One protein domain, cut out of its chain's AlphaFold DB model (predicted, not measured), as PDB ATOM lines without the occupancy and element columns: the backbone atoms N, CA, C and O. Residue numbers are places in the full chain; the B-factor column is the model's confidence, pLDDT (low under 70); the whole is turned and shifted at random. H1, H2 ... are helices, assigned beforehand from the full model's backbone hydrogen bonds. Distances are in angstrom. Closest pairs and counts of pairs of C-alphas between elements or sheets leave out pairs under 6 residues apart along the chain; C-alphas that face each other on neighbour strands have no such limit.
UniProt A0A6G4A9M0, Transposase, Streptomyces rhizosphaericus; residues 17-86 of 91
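This is residues 17 to 86 of the 91 residues of the protein "Transposase" of Streptomyces rhizosphaericus (UniProt A0A6G4A9M0). Four helices, H3, H2, H4 and H5, follow one another round a loose arch, and H1 sits in the middle of it, crossing H2 and H4 nearly at right angles. H2 and H4 meet near their first residues at the top of the arch, while H3 and H5 fold back as its two legs, with H5 only near H1 and H4. The printed part has 70 residues with five named helices, H1 to H5 in order along the chain, and no named strand; the class is all helix. The whole is compact, with a radius of gyration of the C-alphas of 12.0 A and spans of 35 by 25 by 19 A.

Start with H1, residues 17 to 28, and look at its residues 22 to 26, which touch H2, residues 33 to 42; the closest C-alphas, of Gln 26 and Ala 36, are 5.7 A apart. Their lines are only just about perpendicular, at 72 degrees. Go on to H3, residues 44 to 50, which touches H2 only at the corner, with C-alphas 40 and 46 closest at 5.2 A. H1 and H3 only just touch, with 3 pairs of C-alphas within 8 A, the closest being Gln 18 and Leu 50 at 6.2 A; they run opposite ways at a steep tilt of 50 degrees. Next find H4, residues 61 to 72: its residues 64 to 68 touch residues 19 to 23 of H1, about perpendicular at 85 degrees, with C-alphas 19 and 64 closest at 6.5 A. H4 touches H2 with residues 61 to 65, opposite ways at a steep tilt of 48 degrees, and the C-alphas of Arg 34 and Tyr 61 are closest at 5.2 A. H5, residues 76 to 86, is close to but not clearly touching H1, with the C-alphas of Tyr 17 and Met 84 closest at 7.0 A. H5 is apart from H2 and H3. In all five helices every O i to N i+4 pair is within hydrogen-bond range.

Find C-alpha 17 at (44.388, -45.170, -26.037); from there H1 runs 16.5 A to C-alpha 28. H2 covers 14.2 A from Asp 33 to Thr 42, and the shorter H3 runs from Ile 44 to Leu 50. H4 begins at C-alpha 61, at (33.466, -33.674, -25.698), and spans 16.5 A. H5 spans 15.3 A and ends at C-alpha 86, at (54.455, -50.382, -22.641).

The C-alphas farthest apart, of Glu 55 and Gly 74, are 36.2 A apart. The printed part has no cut, and no link is long. The mean pLDDT of the printed part is 84.3, and residue 74 is under 70.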
ATOM      1  N   TYR A  17      43.530 -45.380 -24.874       75.94
ATOM      2  CA  TYR A  17      44.388 -45.170 -26.037       75.94
ATOM      3  C   TYR A  17      43.776 -44.258 -27.111       75.94
ATOM      4  O   TYR A  17      44.500 -43.464 -27.702       75.94
ATOM      5  N   GLN A  18      42.463 -44.322 -27.346       84.25
ATOM      6  CA  GLN A  18      41.770 -43.452 -28.303       84.25
ATOM      7  C   GLN A  18      41.709 -42.021 -27.778       84.25
ATOM      8  O   GLN A  18      42.033 -41.098 -28.512       84.25
ATOM      9  N   LEU A  19      41.370 -41.828 -26.498       87.62
ATOM     10  CA  LEU A  19      41.355 -40.496 -25.881       87.62
ATOM     11  C   LEU A  19      42.744 -39.855 -25.874       87.62
ATOM     12  O   LEU A  19      42.879 -38.659 -26.136       87.62
ATOM     13  N   ALA A  20      43.784 -40.651 -25.626       85.81
ATOM     14  CA  ALA A  20      45.161 -40.198 -25.730       85.81
ATOM     15  C   ALA A  20      45.521 -39.776 -27.161       85.81
ATOM     16  O   ALA A  20      46.045 -38.682 -27.356       85.81
ATOM     17  N   LEU A  21      45.195 -40.603 -28.161       86.19
ATOM     18  CA  LEU A  21      45.482 -40.285 -29.560       86.19
ATOM     19  C   LEU A  21      44.703 -39.052 -30.033       86.19
ATOM     20  O   LEU A  21      45.281 -38.178 -30.674       86.19
ATOM     21  N   VAL A  22      43.429 -38.923 -29.652       89.88
ATOM     22  CA  VAL A  22      42.643 -37.717 -29.936       89.88
ATOM     23  C   VAL A  22      43.242 -36.493 -29.254       89.88
ATOM     24  O   VAL A  22      43.297 -35.445 -29.879       89.88
ATOM     25  N   SER A  23      43.753 -36.608 -28.026       88.19
ATOM     26  CA  SER A  23      44.424 -35.488 -27.348       88.19
ATOM     27  C   SER A  23      45.689 -35.037 -28.095       88.19
ATOM     28  O   SER A  23      45.977 -33.843 -28.159       88.19
ATOM     29  N   VAL A  24      46.429 -35.973 -28.700       88.00
ATOM     30  CA  VAL A  24      47.602 -35.665 -29.539       88.00
ATOM     31  C   VAL A  24      47.184 -34.986 -30.845       88.00
ATOM     32  O   VAL A  24      47.741 -33.946 -31.186       88.00
ATOM     33  N   LEU A  25      46.189 -35.529 -31.553       88.69
ATOM     34  CA  LEU A  25      45.668 -34.940 -32.796       88.69
ATOM     35  C   LEU A  25      45.049 -33.560 -32.552       88.69
ATOM     36  O   LEU A  25      45.275 -32.628 -33.316       88.69
ATOM     37  N   GLN A  26      44.335 -33.408 -31.438       91.31
ATOM     38  CA  GLN A  26      43.798 -32.138 -30.979       91.31
ATOM     39  C   GLN A  26      44.904 -31.093 -30.807       91.31
ATOM     40  O   GLN A  26      44.735 -29.956 -31.237       91.31
ATOM     41  N   PHE A  27      46.024 -31.462 -30.179       87.81
ATOM     42  CA  PHE A  27      47.165 -30.565 -30.012       87.81
ATOM     43  C   PHE A  27      47.842 -30.245 -31.352       87.81
ATOM     44  O   PHE A  27      48.126 -29.082 -31.624       87.81
ATOM     45  N   ALA A  28      48.050 -31.253 -32.206       89.69
ATOM     46  CA  ALA A  28      48.680 -31.094 -33.517       89.69
ATOM     47  C   ALA A  28      47.883 -30.170 -34.455       89.69
ATOM     48  O   ALA A  28      48.473 -29.393 -35.201       89.69
ATOM     49  N   GLU A  29      46.552 -30.227 -34.389       89.56
ATOM     50  CA  GLU A  29      45.651 -29.393 -35.192       89.56
ATOM     51  C   GLU A  29      45.132 -28.144 -34.454       89.56
ATOM     52  O   GLU A  29      44.309 -27.404 -34.991       89.56
ATOM     53  N   ASN A  30      45.611 -27.881 -33.232       91.88
ATOM     54  CA  ASN A  30      45.193 -26.755 -32.388       91.88
ATOM     55  C   ASN A  30      43.660 -26.645 -32.211       91.88
ATOM     56  O   ASN A  30      43.065 -25.568 -32.314       91.88
ATOM     57  N   LEU A  31      43.006 -27.780 -31.953       92.06
ATOM     58  CA  LEU A  31      41.554 -27.887 -31.812       92.06
ATOM     59  C   LEU A  31      41.095 -27.716 -30.353       92.06
ATOM     60  O   LEU A  31      41.760 -28.116 -29.396       92.06
ATOM     61  N   SER A  32      39.892 -27.170 -30.165       90.81
ATOM     62  CA  SER A  32      39.193 -27.232 -28.870       90.81
ATOM     63  C   SER A  32      38.627 -28.635 -28.616       90.81
ATOM     64  O   SER A  32      38.449 -29.397 -29.561       90.81
ATOM     65  N   ASP A  33      38.279 -28.979 -27.371       88.38
ATOM     66  CA  ASP A  33      37.731 -30.314 -27.049       88.38
ATOM     67  C   ASP A  33      36.454 -30.623 -27.845       88.38
ATOM     68  O   ASP A  33      36.233 -31.745 -28.300       88.38
ATOM     69  N   ARG A  34      35.626 -29.594 -28.063       89.50
ATOM     70  CA  ARG A  34      34.415 -29.682 -28.888       89.50
ATOM     71  C   ARG A  34      34.748 -29.902 -30.356       89.50
ATOM     72  O   ARG A  34      34.133 -30.752 -30.984       89.50
ATOM     73  N   ALA A  35      35.730 -29.172 -30.885       91.44
ATOM     74  CA  ALA A  35      36.168 -29.334 -32.267       91.44
ATOM     75  C   ALA A  35      36.847 -30.692 -32.501       91.44
ATOM     76  O   ALA A  35      36.659 -31.288 -33.551       91.44
ATOM     77  N   ALA A  36      37.581 -31.217 -31.518       90.12
ATOM     78  CA  ALA A  36      38.172 -32.551 -31.580       90.12
ATOM     79  C   ALA A  36      37.103 -33.658 -31.535       90.12
ATOM     80  O   ALA A  36      37.161 -34.599 -32.319       90.12
ATOM     81  N   SER A  37      36.095 -33.531 -30.663       89.94
ATOM     82  CA  SER A  37      34.940 -34.444 -30.632       89.94
ATOM     83  C   SER A  37      34.149 -34.406 -31.946       89.94
ATOM     84  O   SER A  37      33.777 -35.457 -32.464       89.94
ATOM     85  N   ASP A  38      33.949 -33.218 -32.521       90.31
ATOM     86  CA  ASP A  38      33.303 -33.071 -33.825       90.31
ATOM     87  C   ASP A  38      34.146 -33.680 -34.954       90.31
ATOM     88  O   ASP A  38      33.624 -34.453 -35.749       90.31
ATOM     89  N   ALA A  39      35.462 -33.446 -34.963       90.50
ATOM     90  CA  ALA A  39      36.388 -34.024 -35.937       90.50
ATOM     91  C   ALA A  39      36.360 -35.560 -35.939       90.50
ATOM     92  O   ALA A  39      36.361 -36.168 -37.004       90.50
ATOM     93  N   VAL A  40      36.256 -36.196 -34.767       87.19
ATOM     94  CA  VAL A  40      36.108 -37.659 -34.655       87.19
ATOM     95  C   VAL A  40      34.810 -38.153 -35.302       87.19
ATOM     96  O   VAL A  40      34.776 -39.249 -35.858       87.19
ATOM     97  N   ARG A  41      33.744 -37.347 -35.249       85.88
ATOM     98  CA  ARG A  41      32.441 -37.680 -35.840       85.88
ATOM     99  C   ARG A  41      32.411 -37.438 -37.345       85.88
ATOM    100  O   ARG A  41      31.853 -38.254 -38.073       85.88
ATOM    101  N   THR A  42      32.979 -36.325 -37.801       87.56
ATOM    102  CA  THR A  42      32.775 -35.809 -39.162       87.56
ATOM    103  C   THR A  42      33.925 -36.113 -40.112       87.56
ATOM    104  O   THR A  42      33.697 -36.200 -41.320       87.56
ATOM    105  N   ARG A  43      35.153 -36.300 -39.609       88.88
ATOM    106  CA  ARG A  43      36.339 -36.436 -40.457       88.88
ATOM    107  C   ARG A  43      36.869 -37.868 -40.505       88.88
ATOM    108  O   ARG A  43      37.095 -38.536 -39.498       88.88
ATOM    109  N   ILE A  44      37.101 -38.325 -41.734       86.56
ATOM    110  CA  ILE A  44      37.562 -39.684 -42.043       86.56
ATOM    111  C   ILE A  44      39.005 -39.916 -41.571       86.56
ATOM    112  O   ILE A  44      39.346 -41.028 -41.186       86.56
ATOM    113  N   ASP A  45      39.844 -38.883 -41.562       86.38
ATOM    114  CA  ASP A  45      41.228 -38.956 -41.079       86.38
ATOM    115  C   ASP A  45      41.314 -39.333 -39.591       86.38
ATOM    116  O   ASP A  45      42.085 -40.224 -39.236       86.38
ATOM    117  N   PHE A  46      40.470 -38.751 -38.735       87.25
ATOM    118  CA  PHE A  46      40.367 -39.132 -37.325       87.25
ATOM    119  C   PHE A  46      39.863 -40.569 -37.175       87.25
ATOM    120  O   PHE A  46      40.442 -41.342 -36.412       87.25
ATOM    121  N   LYS A  47      38.828 -40.959 -37.926       85.06
ATOM    122  CA  LYS A  47      38.298 -42.332 -37.885       85.06
ATOM    123  C   LYS A  47      39.341 -43.361 -38.310       85.06
ATOM    124  O   LYS A  47      39.517 -44.366 -37.627       85.06
ATOM    125  N   TYR A  48      40.094 -43.070 -39.368       85.06
ATOM    126  CA  TYR A  48      41.175 -43.926 -39.846       85.06
ATOM    127  C   TYR A  48      42.317 -44.028 -38.828       85.06
ATOM    128  O   TYR A  48      42.751 -45.131 -38.504       85.06
ATOM    129  N   ALA A  49      42.759 -42.900 -38.263       84.81
ATOM    130  CA  ALA A  49      43.808 -42.877 -37.243       84.81
ATOM    131  C   ALA A  49      43.416 -43.651 -35.971       84.81
ATOM    132  O   ALA A  49      44.266 -44.273 -35.334       84.81
ATOM    133  N   LEU A  50      42.132 -43.629 -35.606       83.94
ATOM    134  CA  LEU A  50      41.596 -44.291 -34.413       83.94
ATOM    135  C   LEU A  50      41.141 -45.738 -34.662       83.94
ATOM    136  O   LEU A  50      40.758 -46.413 -33.701       83.94
ATOM    137  N   GLY A  51      41.164 -46.208 -35.914       82.38
ATOM    138  CA  GLY A  51      40.627 -47.513 -36.308       82.38
ATOM    139  C   GLY A  51      39.119 -47.649 -36.068       82.38
ATOM    140  O   GLY A  51      38.650 -48.746 -35.768       82.38
ATOM    141  N   LEU A  52      38.379 -46.538 -36.129       82.88
ATOM    142  CA  LEU A  52      36.930 -46.491 -35.931       82.88
ATOM    143  C   LEU A  52      36.178 -46.780 -37.231       82.88
ATOM    144  O   LEU A  52      36.662 -46.499 -38.329       82.88
ATOM    145  N   ASP A  53      34.957 -47.283 -37.084       81.06
ATOM    146  CA  ASP A  53      34.032 -47.433 -38.201       81.06
ATOM    147  C   ASP A  53      33.571 -46.062 -38.739       81.06
ATOM    148  O   ASP A  53      33.420 -45.089 -37.990       81.06
ATOM    149  N   LEU A  54      33.320 -45.973 -40.050       77.75
ATOM    150  CA  LEU A  54      32.874 -44.738 -40.703       77.75
ATOM    151  C   LEU A  54      31.517 -44.242 -40.190       77.75
ATOM    152  O   LEU A  54      31.269 -43.038 -40.233       77.75
ATOM    153  N   GLU A  55      30.689 -45.120 -39.635       80.44
ATOM    154  CA  GLU A  55      29.398 -44.794 -39.026       80.44
ATOM    155  C   GLU A  55      29.481 -44.650 -37.496       80.44
ATOM    156  O   GLU A  55      28.475 -44.363 -36.847       80.44
ATOM    157  N   ASP A  56      30.675 -44.787 -36.901       80.31
ATOM    158  CA  ASP A  56      30.859 -44.631 -35.456       80.31
ATOM    159  C   ASP A  56      30.372 -43.244 -34.970       80.31
ATOM    160  O   ASP A  56      30.780 -42.219 -35.534       80.31
ATOM    161  N   PRO A  57      29.513 -43.183 -33.931       77.12
ATOM    162  CA  PRO A  57      28.937 -41.932 -33.433       77.12
ATOM    163  C   PRO A  57      29.942 -41.050 -32.669       77.12
ATOM    164  O   PRO A  57      29.599 -39.943 -32.234       77.12
ATOM    165  N   GLY A  58      31.178 -41.517 -32.479       81.88
ATOM    166  CA  GLY A  58      32.207 -40.855 -31.697       81.88
ATOM    167  C   GLY A  58      31.889 -40.836 -30.203       81.88
ATOM    168  O   GLY A  58      31.147 -41.659 -29.668       81.88
ATOM    169  N   PHE A  59      32.454 -39.852 -29.505       82.25
ATOM    170  CA  PHE A  59      32.260 -39.645 -28.069       82.25
ATOM    171  C   PHE A  59      31.864 -38.195 -27.777       82.25
ATOM    172  O   PHE A  59      32.008 -37.314 -28.626       82.25
ATOM    173  N   ASP A  60      31.330 -37.940 -26.583       85.00
ATOM    174  CA  ASP A  60      30.993 -36.584 -26.145       85.00
ATOM    175  C   ASP A  60      32.235 -35.812 -25.684       85.00
ATOM    176  O   ASP A  60      33.068 -36.350 -24.954       85.00
ATOM    177  N   TYR A  61      32.336 -34.536 -26.059       83.44
ATOM    178  CA  TYR A  61      33.466 -33.674 -25.698       83.44
ATOM    179  C   TYR A  61      33.763 -33.650 -24.190       83.44
ATOM    180  O   TYR A  61      34.924 -33.523 -23.809       83.44
ATOM    181  N   SER A  62      32.752 -33.833 -23.331       86.06
ATOM    182  CA  SER A  62      32.918 -33.855 -21.872       86.06
ATOM    183  C   SER A  62      33.859 -34.972 -21.410       86.06
ATOM    184  O   SER A  62      34.614 -34.782 -20.459       86.06
ATOM    185  N   VAL A  63      33.882 -36.112 -22.113       87.44
ATOM    186  CA  VAL A  63      34.793 -37.229 -21.814       87.44
ATOM    187  C   VAL A  63      36.245 -36.822 -22.070       87.44
ATOM    188  O   VAL A  63      37.127 -37.130 -21.271       87.44
ATOM    189  N   LEU A  64      36.493 -36.093 -23.162       86.19
ATOM    190  CA  LEU A  64      37.822 -35.583 -23.500       86.19
ATOM    191  C   LEU A  64      38.253 -34.472 -22.540       86.19
ATOM    192  O   LEU A  64      39.395 -34.478 -22.085       86.19
ATOM    193  N   SER A  65      37.343 -33.567 -22.172       87.06
ATOM    194  CA  SER A  65      37.625 -32.517 -21.191       87.06
ATOM    195  C   SER A  65      37.937 -33.087 -19.800       87.06
ATOM    196  O   SER A  65      38.918 -32.667 -19.190       87.06
ATOM    197  N   GLU A  66      37.178 -34.076 -19.304       86.94
ATOM    198  CA  GLU A  66      37.479 -34.742 -18.023       86.94
ATOM    199  C   GLU A  66      38.823 -35.483 -18.081       86.94
ATOM    200  O   GLU A  66      39.641 -35.381 -17.165       86.94
ATOM    201  N   PHE A  67      39.076 -36.199 -19.178       86.25
ATOM    202  CA  PHE A  67      40.338 -36.899 -19.391       86.25
ATOM    203  C   PHE A  67      41.527 -35.933 -19.364       86.25
ATOM    204  O   PHE A  67      42.487 -36.175 -18.636       86.25
ATOM    205  N   ARG A  68      41.439 -34.809 -20.088       86.56
ATOM    206  CA  ARG A  68      42.470 -33.762 -20.106       86.56
ATOM    207  C   ARG A  68      42.662 -33.094 -18.748       86.56
ATOM    208  O   ARG A  68      43.805 -32.849 -18.371       86.56
ATOM    209  N   ALA A  69      41.583 -32.832 -18.011       87.81
ATOM    210  CA  ALA A  69      41.666 -32.273 -16.662       87.81
ATOM    211  C   ALA A  69      42.455 -33.205 -15.729       87.81
ATOM    212  O   ALA A  69      43.425 -32.776 -15.110       87.81
ATOM    213  N   ARG A  70      42.137 -34.506 -15.731       84.25
ATOM    214  CA  ARG A  70      42.886 -35.513 -14.957       84.25
ATOM    215  C   ARG A  70      44.325 -35.695 -15.431       84.25
ATOM    216  O   ARG A  70      45.191 -36.037 -14.637       84.25
ATOM    217  N   LEU A  71      44.588 -35.490 -16.717       82.75
ATOM    218  CA  LEU A  71      45.930 -35.535 -17.299       82.75
ATOM    219  C   LEU A  71      46.812 -34.364 -16.861       82.75
ATOM    220  O   LEU A  71      48.023 -34.536 -16.706       82.75
ATOM    221  N   ALA A  72      46.208 -33.189 -16.684       83.56
ATOM    222  CA  ALA A  72      46.878 -31.998 -16.179       83.56
ATOM    223  C   ALA A  72      47.173 -32.092 -14.671       83.56
ATOM    224  O   ALA A  72      48.087 -31.434 -14.175       83.56
ATOM    225  N   GLU A  73      46.434 -32.929 -13.943       84.44
ATOM    226  CA  GLU A  73      46.677 -33.200 -12.531       84.44
ATOM    227  C   GLU A  73      47.866 -34.156 -12.338       84.44
ATOM    228  O   GLU A  73      47.889 -35.280 -12.834       84.44
ATOM    229  N   GLY A  74      48.870 -33.707 -11.576       66.75
ATOM    230  CA  GLY A  74      49.938 -34.536 -11.005       66.75
ATOM    231  C   GLY A  74      50.606 -35.528 -11.964       66.75
ATOM    232  O   GLY A  74      50.361 -36.727 -11.856       66.75
ATOM    233  N   ASP A  75      51.486 -35.062 -12.857       70.00
ATOM    234  CA  ASP A  75      52.349 -35.875 -13.751       70.00
ATOM    235  C   ASP A  75      51.630 -37.030 -14.494       70.00
ATOM    236  O   ASP A  75      52.228 -38.032 -14.904       70.00
ATOM    237  N   ALA A  76      50.304 -36.946 -14.639       76.88
ATOM    238  CA  ALA A  76      49.495 -38.020 -15.195       76.88
ATOM    239  C   ALA A  76      49.762 -38.213 -16.692       76.88
ATOM    240  O   ALA A  76      49.688 -39.343 -17.173       76.88
ATOM    241  N   ALA A  77      50.167 -37.155 -17.401       75.56
ATOM    242  CA  ALA A  77      50.620 -37.224 -18.788       75.56
ATOM    243  C   ALA A  77      51.806 -38.165 -18.994       75.56
ATOM    244  O   ALA A  77      51.740 -39.063 -19.834       75.56
ATOM    245  N   ASP A  78      52.857 -38.026 -18.187       75.75
ATOM    246  CA  ASP A  78      54.052 -38.859 -18.315       75.75
ATOM    247  C   ASP A  78      53.757 -40.316 -17.917       75.75
ATOM    248  O   ASP A  78      54.226 -41.280 -18.528       75.75
ATOM    249  N   ARG A  79      52.888 -40.519 -16.916       78.06
ATOM    250  CA  ARG A  79      52.373 -41.855 -16.568       78.06
ATOM    251  C   ARG A  79      51.568 -42.489 -17.698       78.06
ATOM    252  O   ARG A  79      51.794 -43.660 -18.003       78.06
ATOM    253  N   LEU A  80      50.661 -41.740 -18.314       77.31
ATOM    254  CA  LEU A  80      49.848 -42.215 -19.425       77.31
ATOM    255  C   LEU A  80      50.732 -42.594 -20.617       77.31
ATOM    256  O   LEU A  80      50.620 -43.712 -21.117       77.31
ATOM    257  N   LEU A  81      51.672 -41.726 -21.000       76.62
ATOM    258  CA  LEU A  81      52.628 -41.991 -22.075       76.62
ATOM    259  C   LEU A  81      53.435 -43.270 -21.813       76.62
ATOM    260  O   LEU A  81      53.523 -44.131 -22.687       76.62
ATOM    261  N   ARG A  82      53.951 -43.459 -20.592       79.19
ATOM    262  CA  ARG A  82      54.656 -44.695 -20.207       79.19
ATOM    263  C   ARG A  82      53.784 -45.942 -20.333       79.19
ATOM    264  O   ARG A  82      54.275 -46.985 -20.761       79.19
ATOM    265  N   VAL A  83      52.503 -45.868 -19.969       81.06
ATOM    266  CA  VAL A  83      51.565 -46.993 -20.137       81.06
ATOM    267  C   VAL A  83      51.307 -47.274 -21.616       81.06
ATOM    268  O   VAL A  83      51.283 -48.441 -22.004       81.06
ATOM    269  N   MET A  84      51.152 -46.238 -22.443       75.06
ATOM    270  CA  MET A  84      50.971 -46.400 -23.887       75.06
ATOM    271  C   MET A  84      52.193 -47.045 -24.536       75.06
ATOM    272  O   MET A  84      52.044 -48.031 -25.251       75.06
ATOM    273  N   LEU A  85      53.396 -46.564 -24.216       77.12
ATOM    274  CA  LEU A  85      54.651 -47.130 -24.714       77.12
ATOM    275  C   LEU A  85      54.846 -48.589 -24.290       77.12
ATOM    276  O   LEU A  85      55.317 -49.389 -25.083       77.12
ATOM    277  N   LYS A  86      54.435 -48.971 -23.073       78.88
ATOM    278  CA  LYS A  86      54.455 -50.382 -22.641       78.88
ATOM    279  C   LYS A  86      53.473 -51.271 -23.405       78.88
ATOM    280  O   LYS A  86      53.666 -52.482 -23.439       78.88
TER     281      LYS A  86